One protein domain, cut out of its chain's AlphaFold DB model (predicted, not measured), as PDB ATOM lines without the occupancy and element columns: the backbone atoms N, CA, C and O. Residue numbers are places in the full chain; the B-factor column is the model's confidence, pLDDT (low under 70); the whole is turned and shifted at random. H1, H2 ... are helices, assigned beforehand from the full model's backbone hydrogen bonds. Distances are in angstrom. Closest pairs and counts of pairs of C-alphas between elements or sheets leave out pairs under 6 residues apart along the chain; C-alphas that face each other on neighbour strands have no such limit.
ATOM      1  N   LEU A 239      68.815   2.070 261.079       97.25
ATOM      2  CA  LEU A 239      69.106   0.927 260.211       97.25
ATOM      3  C   LEU A 239      67.861   0.065 259.909       97.25
ATOM      4  O   LEU A 239      67.697  -0.278 258.737       97.25
ATOM      5  N   PRO A 240      66.935  -0.217 260.857       97.19
ATOM      6  CA  PRO A 240      65.668  -0.882 260.544       97.19
ATOM      7  C   PRO A 240      64.785  -0.096 259.564       97.19
ATOM      8  O   PRO A 240      64.284  -0.681 258.610       97.19
ATOM      9  N   CYS A 241      64.644   1.228 259.720       96.50
ATOM     10  CA  CYS A 241      63.848   2.040 258.789       96.50
ATOM     11  C   CYS A 241      64.492   2.128 257.391       96.50
ATOM     12  O   CYS A 241      63.788   2.161 256.381       96.50
ATOM     13  N   LEU A 242      65.828   2.121 257.308       97.12
ATOM     14  CA  LEU A 242      66.540   1.992 256.031       97.12
ATOM     15  C   LEU A 242      66.321   0.608 255.403       97.12
ATOM     16  O   LEU A 242      66.088   0.525 254.199       97.12
ATOM     17  N   ALA A 243      66.350  -0.461 256.204       97.56
ATOM     18  CA  ALA A 243      66.073  -1.818 255.742       97.56
ATOM     19  C   ALA A 243      64.644  -1.943 255.201       97.56
ATOM     20  O   ALA A 243      64.463  -2.471 254.108       97.56
ATOM     21  N   ASP A 244      63.653  -1.376 255.889       97.00
ATOM     22  CA  ASP A 244      62.249  -1.370 255.467       97.00
ATOM     23  C   ASP A 244      62.029  -0.676 254.112       97.00
ATOM     24  O   ASP A 244      61.366  -1.206 253.215       97.00
ATOM     25  N   ALA A 245      62.677   0.476 253.909       95.00
ATOM     26  CA  ALA A 245      62.652   1.186 252.634       95.00
ATOM     27  C   ALA A 245      63.313   0.376 251.499       95.00
ATOM     28  O   ALA A 245      62.788   0.315 250.386       95.00
ATOM     29  N   VAL A 246      64.445  -0.285 251.775       96.31
ATOM     30  CA  VAL A 246      65.146  -1.139 250.799       96.31
ATOM     31  C   VAL A 246      64.347  -2.414 250.490       96.31
ATOM     32  O   VAL A 246      64.283  -2.812 249.328       96.31
ATOM     33  N   ALA A 247      63.680  -3.018 251.478       97.25
ATOM     34  CA  ALA A 247      62.770  -4.148 251.287       97.25
ATOM     35  C   ALA A 247      61.551  -3.765 250.437       97.25
ATOM     36  O   ALA A 247      61.172  -4.505 249.529       97.25
ATOM     37  N   THR A 248      60.984  -2.576 250.664       95.31
ATOM     38  CA  THR A 248      59.899  -2.023 249.838       95.31
ATOM     39  C   THR A 248      60.335  -1.867 248.377       95.31
ATOM     40  O   THR A 248      59.614  -2.271 247.463       95.31
ATOM     41  N   ASP A 249      61.533  -1.327 248.136       94.19
ATOM     42  CA  ASP A 249      62.127  -1.242 246.796       94.19
ATOM     43  C   ASP A 249      62.398  -2.632 246.181       94.19
ATOM     44  O   ASP A 249      62.154  -2.821 244.992       94.19
ATOM     45  N   TYR A 250      62.870  -3.606 246.968       96.44
ATOM     46  CA  TYR A 250      63.130  -4.981 246.518       96.44
ATOM     47  C   TYR A 250      61.845  -5.688 246.068       96.44
ATOM     48  O   TYR A 250      61.802  -6.248 244.974       96.44
ATOM     49  N   VAL A 251      60.766  -5.604 246.857       96.44
ATOM     50  CA  VAL A 251      59.449  -6.160 246.492       96.44
ATOM     51  C   VAL A 251      58.881  -5.467 245.247       96.44
ATOM     52  O   VAL A 251      58.314  -6.133 244.379       96.44
ATOM     53  N   ARG A 252      59.080  -4.148 245.099       94.12
ATOM     54  CA  ARG A 252      58.687  -3.413 243.883       94.12
ATOM     55  C   ARG A 252      59.472  -3.889 242.655       94.12
ATOM     56  O   ARG A 252      58.876  -4.107 241.603       94.12
ATOM     57  N   ALA A 253      60.783  -4.090 242.794       94.25
ATOM     58  CA  ALA A 253      61.646  -4.594 241.729       94.25
ATOM     59  C   ALA A 253      61.301  -6.041 241.329       94.25
ATOM     60  O   ALA A 253      61.265  -6.341 240.139       94.25
ATOM     61  N   LEU A 254      60.958  -6.905 242.298       94.81
ATOM     62  CA  LEU A 254      60.402  -8.244 242.049       94.81
ATOM     63  C   LEU A 254      59.110  -8.180 241.226       94.81
ATOM     64  O   LEU A 254      59.002  -8.869 240.215       94.81
ATOM     65  N   GLY A 255      58.158  -7.328 241.620       94.44
ATOM     66  CA  GLY A 255      56.894  -7.152 240.895       94.44
ATOM     67  C   GLY A 255      57.065  -6.611 239.470       94.44
ATOM     68  O   GLY A 255      56.300  -6.981 238.585       94.44
ATOM     69  N   GLY A 256      58.081  -5.773 239.237       93.12
ATOM     70  CA  GLY A 256      58.440  -5.258 237.909       93.12
ATOM     71  C   GLY A 256      59.373  -6.157 237.086       93.12
ATOM     72  O   GLY A 256      59.609  -5.865 235.918       93.12
ATOM     73  N   GLY A 257      59.927  -7.227 237.666       93.38
ATOM     74  CA  GLY A 257      60.909  -8.092 237.004       93.38
ATOM     75  C   GLY A 257      62.289  -7.454 236.759       93.38
ATOM     76  O   GLY A 257      63.071  -7.997 235.978       93.38
ATOM     77  N   ASP A 258      62.617  -6.332 237.410       93.50
ATOM     78  CA  ASP A 258      63.911  -5.652 237.249       93.50
ATOM     79  C   ASP A 258      65.010  -6.395 238.023       93.50
ATOM     80  O   ASP A 258      65.330  -6.088 239.175       93.50
ATOM     81  N   TYR A 259      65.615  -7.384 237.363       94.44
ATOM     82  CA  TYR A 259      66.700  -8.194 237.920       94.44
ATOM     83  C   TYR A 259      67.890  -7.359 238.417       94.44
ATOM     84  O   TYR A 259      68.498  -7.692 239.436       94.44
ATOM     85  N   ARG A 260      68.207  -6.238 237.753       93.62
ATOM     86  CA  ARG A 260      69.317  -5.370 238.159       93.62
ATOM     87  C   ARG A 260      68.991  -4.664 239.474       93.62
ATOM     88  O   ARG A 260      69.839  -4.634 240.366       93.62
ATOM     89  N   ALA A 261      67.778  -4.134 239.623       91.56
ATOM     90  CA  ALA A 261      67.330  -3.540 240.878       91.56
ATOM     91  C   ALA A 261      67.191  -4.581 242.002       91.56
ATOM     92  O   ALA A 261      67.612  -4.295 243.122       91.56
ATOM     93  N   ILE A 262      66.697  -5.793 241.712       95.25
ATOM     94  CA  ILE A 262      66.617  -6.913 242.671       95.25
ATOM     95  C   ILE A 262      68.005  -7.224 243.252       95.25
ATOM     96  O   ILE A 262      68.170  -7.228 244.473       95.25
ATOM     97  N   VAL A 263      69.023  -7.425 242.403       95.19
ATOM     98  CA  VAL A 263      70.396  -7.738 242.847       95.19
ATOM     99  C   VAL A 263      71.015  -6.586 243.646       95.19
ATOM    100  O   VAL A 263      71.607  -6.822 244.701       95.19
ATOM    101  N   LEU A 264      70.850  -5.338 243.192       93.75
ATOM    102  CA  LEU A 264      71.351  -4.165 243.917       93.75
ATOM    103  C   LEU A 264      70.706  -4.040 245.304       93.75
ATOM    104  O   LEU A 264      71.414  -3.874 246.296       93.75
ATOM    105  N   ARG A 265      69.380  -4.188 245.391       95.88
ATOM    106  CA  ARG A 265      68.645  -4.106 246.659       95.88
ATOM    107  C   ARG A 265      68.953  -5.274 247.591       95.88
ATOM    108  O   ARG A 265      69.052  -5.053 248.791       95.88
ATOM    109  N   ALA A 266      69.205  -6.478 247.076       96.69
ATOM    110  CA  ALA A 266      69.706  -7.579 247.899       96.69
ATOM    111  C   ALA A 266      71.078  -7.252 248.520       96.69
ATOM    112  O   ALA A 266      71.297  -7.512 249.703       96.69
ATOM    113  N   GLY A 267      71.983  -6.631 247.755       96.06
ATOM    114  CA  GLY A 267      73.265  -6.131 248.263       96.06
ATOM    115  C   GLY A 267      73.103  -5.079 249.367       96.06
ATOM    116  O   GLY A 267      73.750  -5.183 250.412       96.06
ATOM    117  N   ASP A 268      72.191  -4.121 249.170       96.19
ATOM    118  CA  ASP A 268      71.830  -3.104 250.167       96.19
ATOM    119  C   ASP A 268      71.299  -3.753 251.468       96.19
ATOM    120  O   ASP A 268      71.764  -3.416 252.561       96.19
ATOM    121  N   VAL A 269      70.391  -4.740 251.367       97.38
ATOM    122  CA  VAL A 269      69.880  -5.523 252.516       97.38
ATOM    123  C   VAL A 269      71.015  -6.236 253.248       97.38
ATOM    124  O   VAL A 269      71.111  -6.142 254.470       97.38
ATOM    125  N   PHE A 270      71.897  -6.936 252.530       97.31
ATOM    126  CA  PHE A 270      73.009  -7.657 253.151       97.31
ATOM    127  C   PHE A 270      73.960  -6.738 253.912       97.31
ATOM    128  O   PHE A 270      74.441  -7.113 254.985       97.31
ATOM    129  N   TRP A 271      74.226  -5.546 253.380       96.75
ATOM    130  CA  TRP A 271      75.023  -4.543 254.075       96.75
ATOM    131  C   TRP A 271      74.325  -4.079 255.363       96.75
ATOM    132  O   TRP A 271      74.955  -4.073 256.420       96.75
ATOM    133  N   LEU A 272      73.021  -3.785 255.307       96.94
ATOM    134  CA  LEU A 272      72.229  -3.354 256.468       96.94
ATOM    135  C   LEU A 272      72.165  -4.430 257.562       96.94
ATOM    136  O   LEU A 272      72.440  -4.129 258.723       96.94
ATOM    137  N   LEU A 273      71.887  -5.688 257.202       96.75
ATOM    138  CA  LEU A 273      71.857  -6.815 258.144       96.75
ATOM    139  C   LEU A 273      73.213  -7.027 258.822       96.75
ATOM    140  O   LEU A 273      73.282  -7.113 260.046       96.75
ATOM    141  N   ARG A 274      74.308  -7.044 258.048       96.06
ATOM    142  CA  ARG A 274      75.670  -7.131 258.603       96.06
ATOM    143  C   ARG A 274      75.985  -5.951 259.513       96.06
ATOM    144  O   ARG A 274      76.653  -6.144 260.524       96.06
ATOM    145  N   LYS A 275      75.514  -4.747 259.175       95.88
ATOM    146  CA  LYS A 275      75.758  -3.549 259.978       95.88
ATOM    147  C   LYS A 275      75.027  -3.609 261.318       95.88
ATOM    148  O   LYS A 275      75.670  -3.361 262.331       95.88
ATOM    149  N   MET A 276      73.751  -4.001 261.333       96.06
ATOM    150  CA  MET A 276      72.984  -4.225 262.568       96.06
ATOM    151  C   MET A 276      73.615  -5.345 263.412       96.06
ATOM    152  O   MET A 276      73.933  -5.125 264.576       96.06
ATOM    153  N   ALA A 277      73.939  -6.490 262.803       94.94
ATOM    154  CA  ALA A 277      74.593  -7.628 263.460       94.94
ATOM    155  C   ALA A 277      76.033  -7.367 263.962       94.94
ATOM    156  O   ALA A 277      76.599  -8.204 264.672       94.94
ATOM    157  N   ALA A 278      76.652  -6.249 263.568       94.69
ATOM    158  CA  ALA A 278      77.976  -5.820 264.022       94.69
ATOM    159  C   ALA A 278      77.924  -4.806 265.182       94.69
ATOM    160  O   ALA A 278      78.963  -4.540 265.790       94.69
ATOM    161  N   LEU A 279      76.749  -4.257 265.516       92.38
ATOM    162  CA  LEU A 279      76.559  -3.363 266.662       92.38
ATOM    163  C   LEU A 279      76.557  -4.164 267.976       92.38
ATOM    164  O   LEU A 279      75.522  -4.389 268.603       92.38
ATOM    165  N   LYS A 280      77.749  -4.598 268.405       64.94
ATOM    166  CA  LYS A 280      77.968  -5.160 269.744       64.94
ATOM    167  C   LYS A 280      77.536  -4.135 270.802       64.94
ATOM    168  O   LYS A 280      77.957  -2.985 270.734       64.94
ATOM    169  N   GLY A 281      76.744  -4.566 271.785       67.62
ATOM    170  CA  GLY A 281      76.335  -3.723 272.917       67.62
ATOM    171  C   GLY A 281      74.924  -3.132 272.846       67.62
ATOM    172  O   GLY A 281      74.599  -2.303 273.683       67.62
ATOM    173  N   GLY A 282      74.081  -3.560 271.899       59.03
ATOM    174  CA  GLY A 282      72.628  -3.419 272.043       59.03
ATOM    175  C   GLY A 282      72.102  -1.983 272.121       59.03
ATOM    176  O   GLY A 282      71.328  -1.671 273.023       59.03
ATOM    177  N   ASP A 283      72.426  -1.123 271.144       86.56
ATOM    178  CA  ASP A 283      71.502  -0.023 270.835       86.56
ATOM    179  C   ASP A 283      70.215  -0.657 270.305       86.56
ATOM    180  O   ASP A 283      70.070  -0.913 269.106       86.56
ATOM    181  N   GLU A 284      69.291  -0.953 271.220       89.88
ATOM    182  CA  GLU A 284      68.038  -1.624 270.906       89.88
ATOM    183  C   GLU A 284      67.303  -0.920 269.775       89.88
ATOM    184  O   GLU A 284      66.625  -1.593 269.012       89.88
ATOM    185  N   ARG A 285      67.455   0.403 269.614       93.25
ATOM    186  CA  ARG A 285      66.788   1.212 268.578       93.25
ATOM    187  C   ARG A 285      67.235   0.843 267.161       93.25
ATOM    188  O   ARG A 285      66.505   1.127 266.212       93.25
ATOM    189  N   GLN A 286      68.405   0.214 267.032       95.19
ATOM    190  CA  GLN A 286      68.978  -0.293 265.785       95.19
ATOM    191  C   GLN A 286      68.709  -1.785 265.555       95.19
ATOM    192  O   GLN A 286      68.985  -2.269 264.460       95.19
ATOM    193  N   ALA A 287      68.165  -2.514 266.538       94.31
ATOM    194  CA  ALA A 287      67.753  -3.901 266.337       94.31
ATOM    195  C   ALA A 287      66.570  -3.989 265.359       94.31
ATOM    196  O   ALA A 287      65.618  -3.197 265.414       94.31
ATOM    197  N   LEU A 288      66.634  -4.973 264.467       95.56
ATOM    198  CA  LEU A 288      65.629  -5.233 263.449       95.56
ATOM    199  C   LEU A 288      64.444  -5.990 264.058       95.56
ATOM    200  O   LEU A 288      64.513  -7.199 264.241       95.56
ATOM    201  N   THR A 289      63.351  -5.285 264.348       94.50
ATOM    202  CA  THR A 289      62.112  -5.885 264.873       94.50
ATOM    203  C   THR A 289      60.923  -5.600 263.945       94.50
ATOM    204  O   THR A 289      60.958  -4.597 263.214       94.50
ATOM    205  N   PRO A 290      59.860  -6.430 263.957       95.12
ATOM    206  CA  PRO A 290      58.689  -6.235 263.097       95.12
ATOM    207  C   PRO A 290      58.017  -4.862 263.249       95.12
ATOM    208  O   PRO A 290      57.522  -4.302 262.278       95.12
ATOM    209  N   GLU A 291      58.068  -4.267 264.441       93.62
ATOM    210  CA  GLU A 291      57.461  -2.968 264.768       93.62
ATOM    211  C   GLU A 291      58.285  -1.770 264.260       93.62
ATOM    212  O   GLU A 291      57.837  -0.622 264.341       93.62
ATOM    213  N   ARG A 292      59.520  -2.004 263.796       93.44
ATOM    214  CA  ARG A 292      60.410  -0.969 263.235       93.44
ATOM    215  C   ARG A 292      60.655  -1.116 261.742       93.44
ATOM    216  O   ARG A 292      61.061  -0.141 261.112       93.44
ATOM    217  N   ALA A 293      60.435  -2.311 261.206       95.88
ATOM    218  CA  ALA A 293      60.568  -2.617 259.792       95.88
ATOM    219  C   ALA A 293      59.442  -3.581 259.356       95.88
ATOM    220  O   ALA A 293      59.696  -4.767 259.138       95.88
ATOM    221  N   PRO A 294      58.179  -3.112 259.289       95.06
ATOM    222  CA  PRO A 294      57.017  -3.969 259.050       95.06
ATOM    223  C   PRO A 294      56.947  -4.540 257.626       95.06
ATOM    224  O   PRO A 294      56.469  -5.660 257.442       95.06
ATOM    225  N   VAL A 295      57.435  -3.821 256.610       95.00
ATOM    226  CA  VAL A 295      57.531  -4.341 255.236       95.00
ATOM    227  C   VAL A 295      58.665  -5.359 255.148       95.00
ATOM    228  O   VAL A 295      58.488  -6.418 254.545       95.00
ATOM    229  N   PHE A 296      59.794  -5.084 255.802       97.06
ATOM    230  CA  PHE A 296      60.916  -6.013 255.916       97.06
ATOM    231  C   PHE A 296      60.517  -7.298 256.648       97.06
ATOM    232  O   PHE A 296      60.878  -8.383 256.216       97.06
ATOM    233  N   ALA A 297      59.750  -7.203 257.733       96.56
ATOM    234  CA  ALA A 297      59.257  -8.361 258.470       96.56
ATOM    235  C   ALA A 297      58.074  -9.065 257.781       96.56
ATOM    236  O   ALA A 297      57.607 -10.090 258.266       96.56
ATOM    237  N   SER A 298      57.569  -8.555 256.652       96.50
ATOM    238  CA  SER A 298      56.454  -9.188 255.949       96.50
ATOM    239  C   SER A 298      56.895 -10.437 255.178       96.50
ATOM    240  O   SER A 298      57.942 -10.456 254.526       96.50
ATOM    241  N   ALA A 299      56.035 -11.461 255.143       95.88
ATOM    242  CA  ALA A 299      56.249 -12.648 254.311       95.88
ATOM    243  C   ALA A 299      56.446 -12.301 252.816       95.88
ATOM    244  O   ALA A 299      57.206 -12.976 252.128       95.88
ATOM    245  N   ARG A 300      55.843 -11.199 252.329       96.12
ATOM    246  CA  ARG A 300      56.011 -10.697 250.949       96.12
ATOM    247  C   ARG A 300      57.460 -10.349 250.598       96.12
ATOM    248  O   ARG A 300      57.838 -10.496 249.442       96.12
ATOM    249  N   PHE A 301      58.243  -9.875 251.567       97.44
ATOM    250  CA  PHE A 301      59.677  -9.654 251.395       97.44
ATOM    251  C   PHE A 301      60.476 -10.902 251.782       97.44
ATOM    252  O   PHE A 301      61.267 -11.393 250.977       97.44
ATOM    253  N   LEU A 302      60.255 -11.428 252.992       97.38
ATOM    254  CA  LEU A 302      61.103 -12.479 253.556       97.38
ATOM    255  C   LEU A 302      61.060 -13.766 252.740       97.38
ATOM    256  O   LEU A 302      62.119 -14.315 252.478       97.38
ATOM    257  N   GLN A 303      59.891 -14.220 252.280       95.19
ATOM    258  CA  GLN A 303      59.771 -15.490 251.561       95.19
ATOM    259  C   GLN A 303      60.614 -15.534 250.266       95.19
ATOM    260  O   GLN A 303      61.470 -16.419 250.167       95.19
ATOM    261  N   PRO A 304      60.470 -14.607 249.289       96.19
ATOM    262  CA  PRO A 304      61.331 -14.610 248.105       96.19
ATOM    263  C   PRO A 304      62.793 -14.284 248.443       96.19
ATOM    264  O   PRO A 304      63.699 -14.870 247.846       96.19
ATOM    265  N   PHE A 305      63.047 -13.404 249.421       97.50
ATOM    266  CA  PHE A 305      64.410 -13.039 249.805       97.50
ATOM    267  C   PHE A 305      65.173 -14.229 250.404       97.50
ATOM    268  O   PHE A 305      66.239 -14.581 249.899       97.50
ATOM    269  N   THR A 306      64.632 -14.916 251.417       96.44
ATOM    270  CA  THR A 306      65.293 -16.074 252.044       96.44
ATOM    271  C   THR A 306      65.367 -17.280 251.109       96.44
ATOM    272  O   THR A 306      66.341 -18.026 251.182       96.44
ATOM    273  N   ALA A 307      64.404 -17.452 250.192       94.50
ATOM    274  CA  ALA A 307      64.461 -18.497 249.167       94.50
ATOM    275  C   ALA A 307      65.642 -18.303 248.196       94.50
ATOM    276  O   ALA A 307      66.363 -19.257 247.910       94.50
ATOM    277  N   SER A 308      65.898 -17.071 247.732       95.75
ATOM    278  CA  SER A 308      67.096 -16.764 246.925       95.75
ATOM    279  C   SER A 308      68.390 -16.736 247.746       95.75
ATOM    280  O   SER A 308      69.477 -17.017 247.236       95.75
ATOM    281  N   HIS A 309      68.294 -16.381 249.025       95.81
ATOM    282  CA  HIS A 309      69.434 -16.014 249.855       95.81
ATOM    283  C   HIS A 309      69.430 -16.762 251.195       95.81
ATOM    284  O   HIS A 309      69.386 -16.145 252.255       95.81
ATOM    285  N   VAL A 310      69.517 -18.095 251.158       93.44
ATOM    286  CA  VAL A 310      69.435 -18.978 252.345       93.44
ATOM    287  C   VAL A 310      70.369 -18.552 253.494       93.44
ATOM    288  O   VAL A 310      69.965 -18.519 254.651       93.44
ATOM    289  N   TYR A 311      71.594 -18.120 253.180       92.56
ATOM    290  CA  TYR A 311      72.591 -17.635 254.151       92.56
ATOM    291  C   TYR A 311      72.248 -16.274 254.797       92.56
ATOM    292  O   TYR A 311      73.016 -15.759 255.610       92.56
ATOM    293  N   SER A 312      71.116 -15.658 254.442       95.94
ATOM    294  CA  SER A 312      70.596 -14.480 255.143       95.94
ATOM    295  C   SER A 312      69.923 -14.824 256.471       95.94
ATOM    296  O   SER A 312      69.884 -13.950 257.327       95.94
ATOM    297  N   VAL A 313      69.459 -16.062 256.686       95.06
ATOM    298  CA  VAL A 313      68.724 -16.476 257.902       95.06
ATOM    299  C   VAL A 313      69.513 -16.178 259.183       95.06
ATOM    300  O   VAL A 313      69.006 -15.487 260.066       95.06
ATOM    301  N   ASP A 314      70.788 -16.568 259.247       94.44
ATOM    302  CA  ASP A 314      71.659 -16.258 260.392       94.44
ATOM    303  C   ASP A 314      71.883 -14.752 260.575       94.44
ATOM    304  O   ASP A 314      71.987 -14.259 261.698       94.44
ATOM    305  N   LEU A 315      71.976 -14.000 259.475       95.88
ATOM    306  CA  LEU A 315      72.161 -12.548 259.512       95.88
ATOM    307  C   LEU A 315      70.883 -11.815 259.939       95.88
ATOM    308  O   LEU A 315      70.990 -10.783 260.594       95.88
ATOM    309  N   LEU A 316      69.704 -12.349 259.615       96.56
ATOM    310  CA  LEU A 316      68.404 -11.859 260.076       96.56
ATOM    311  C   LEU A 316      68.292 -12.034 261.595       96.56
ATOM    312  O   LEU A 316      68.093 -11.049 262.304       96.56
ATOM    313  N   HIS A 317      68.558 -13.246 262.093       94.69
ATOM    314  CA  HIS A 317      68.579 -13.536 263.528       94.69
ATOM    315  C   HIS A 317      69.603 -12.663 264.274       94.69
ATOM    316  O   HIS A 317      69.269 -11.998 265.252       94.69
ATOM    317  N   ARG A 318      70.842 -12.567 263.769       94.94
ATOM    318  CA  ARG A 318      71.893 -11.724 264.369       94.94
ATOM    319  C   ARG A 318      71.627 -10.218 264.276       94.94
ATOM    320  O   ARG A 318      72.201  -9.474 265.066       94.94
ATOM    321  N   ALA A 319      70.797  -9.757 263.340       95.75
ATOM    322  CA  ALA A 319      70.327  -8.370 263.284       95.75
ATOM    323  C   ALA A 319      69.178  -8.085 264.276       95.75
ATOM    324  O   ALA A 319      68.777  -6.929 264.419       95.75
ATOM    325  N   GLY A 320      68.667  -9.113 264.966       94.94
ATOM    326  CA  GLY A 320      67.595  -9.028 265.962       94.94
ATOM    327  C   GLY A 320      66.235  -9.555 265.494       94.94
ATOM    328  O   GLY A 320      65.296  -9.547 266.289       94.94
ATOM    329  N   LEU A 321      66.109 -10.028 264.246       95.38
ATOM    330  CA  LEU A 321      64.831 -10.490 263.705       95.38
ATOM    331  C   LEU A 321      64.623 -11.984 263.962       95.38
ATOM    332  O   LEU A 321      65.186 -12.842 263.280       95.38
ATOM    333  N   ASP A 322      63.752 -12.286 264.918       93.81
ATOM    334  CA  ASP A 322      63.290 -13.641 265.192       93.81
ATOM    335  C   ASP A 322      62.226 -14.078 264.171       93.81
ATOM    336  O   ASP A 322      61.058 -13.689 264.244       93.81
ATOM    337  N   LEU A 323      62.639 -14.914 263.218       93.50
ATOM    338  CA  LEU A 323      61.777 -15.420 262.151       93.50
ATOM    339  C   LEU A 323      60.656 -16.345 262.656       93.50
ATOM    340  O   LEU A 323      59.658 -16.493 261.957       93.50
ATOM    341  N   SER A 324      60.768 -16.923 263.861       91.94
ATOM    342  CA  SER A 324      59.698 -17.747 264.450       91.94
ATOM    343  C   SER A 324      58.476 -16.921 264.867       91.94
ATOM    344  O   SER A 324      57.363 -17.440 264.924       91.94
ATOM    345  N   LYS A 325      58.673 -15.617 265.108       90.75
ATOM    346  CA  LYS A 325      57.621 -14.665 265.488       90.75
ATOM    347  C   LYS A 325      56.959 -13.979 264.289       90.75
ATOM    348  O   LYS A 325      56.027 -13.203 264.487       90.75
ATOM    349  N   VAL A 326      57.421 -14.228 263.060       92.31
ATOM    350  CA  VAL A 326      56.882 -13.588 261.852       92.31
ATOM    351  C   VAL A 326      55.611 -14.312 261.378       92.31
ATOM    352  O   VAL A 326      55.696 -15.462 260.938       92.31
ATOM    353  N   PRO A 327      54.429 -13.662 261.382       87.75
ATOM    354  CA  PRO A 327      53.191 -14.312 260.962       87.75
ATOM    355  C   PRO A 327      53.218 -14.714 259.481       87.75
ATOM    356  O   PRO A 327      53.538 -13.911 258.604       87.75
ATOM    357  N   GLY A 328      52.834 -15.961 259.195       88.81
ATOM    358  CA  GLY A 328      52.699 -16.478 257.828       88.81
ATOM    359  C   GLY A 328      54.012 -16.807 257.108       88.81
ATOM    360  O   GLY A 328      53.973 -17.143 255.925       88.81
ATOM    361  N   LEU A 329      55.169 -16.740 257.778       89.19
ATOM    362  CA  LEU A 329      56.445 -17.132 257.180       89.19
ATOM    363  C   LEU A 329      56.652 -18.653 257.261       89.19
ATOM    364  O   LEU A 329      57.156 -19.182 258.249       89.19
ATOM    365  N   ALA A 330      56.307 -19.362 256.186       83.50
ATOM    366  CA  ALA A 330      56.671 -20.766 256.023       83.50
ATOM    367  C   ALA A 330      58.173 -20.892 255.697       83.50
ATOM    368  O   ALA A 330      58.576 -20.834 254.533       83.50
TER     369      ALA A 330
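This is residues 239 to 330 of the 649 residues of an uncharacterized protein of Purpureocillium lilacinum (UniProt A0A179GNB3). A long helical hairpin, H1 and H2 side by side, is covered on one side by two shorter helices: H3 crosses H1, and H4 packs on part of H2. Between H2 and H3 a long link loops out beyond the open end of the hairpin, around Gly 281, and folds back. The printed part has 92 residues with four named helices, in the order H1, H2, H3, H4, and no named strand; its class is all helix. It is compact, with a radius of gyration of the C-alphas of 12.2 A, and elongated in outline, with spans of 39 by 25 by 22 A.

H1, residues 239 to 256, touches H2, residues 259 to 276, at a shallow tilt of 17 degrees, and the two run opposite ways. They form a helical hairpin; their closest C-alphas, those of Tyr 250 and Ile 262, are 5.5 A apart. H3, residues 299 to 308, touches H1 about perpendicular, at 78 degrees. H1 touches H3 with residues 247 to 251 alone, and the closest C-alphas of the two helices are those of Val 251 and Phe 301, 6.0 A apart. H2 and H3 are close but not clearly touching, with the C-alphas of Ala 266 and Phe 305 closest at 7.8 A. H4, residues 310 to 318, touches residues 270 to 276 of H2 alone, at a shallow tilt of 32 degrees and running the same way; the closest C-alphas, those of Leu 273 and Leu 315, are 5.9 A apart. H3 and H4 are close but not clearly touching, at a steep tilt of 55 degrees, and H1 and H4 are apart. Packing among the helices that touch is mostly aligned, but only just: 2 of 3 pairs are at a shallow tilt. In H1 and H2 every O i to N i+4 pair is within hydrogen-bond range; in H3 it is 5 of 6 and in H4 3 of 5.

H1 begins at C-alpha 239, (69.106, 0.927, 260.211), and is 25.5 A long. H2 is 25.7 A long and ends at C-alpha 276, (72.984, -4.225, 262.568). H3 is 13.8 A long. H4 is 14.3 A long and ends at C-alpha 318, (71.893, -11.724, 264.369).

The two C-alphas farthest apart, those of Gly 256 and Gly 281, are 39.3 A apart. The printed part has no cut. The links from H1 to H2 and from H3 to H4 are tight; the link from H2 to H3, residues 277 to 298, is long. Residues 319 to 330 hold no named element. The mean pLDDT of the printed part is 93.7, and residues 280 to 282 are under 70.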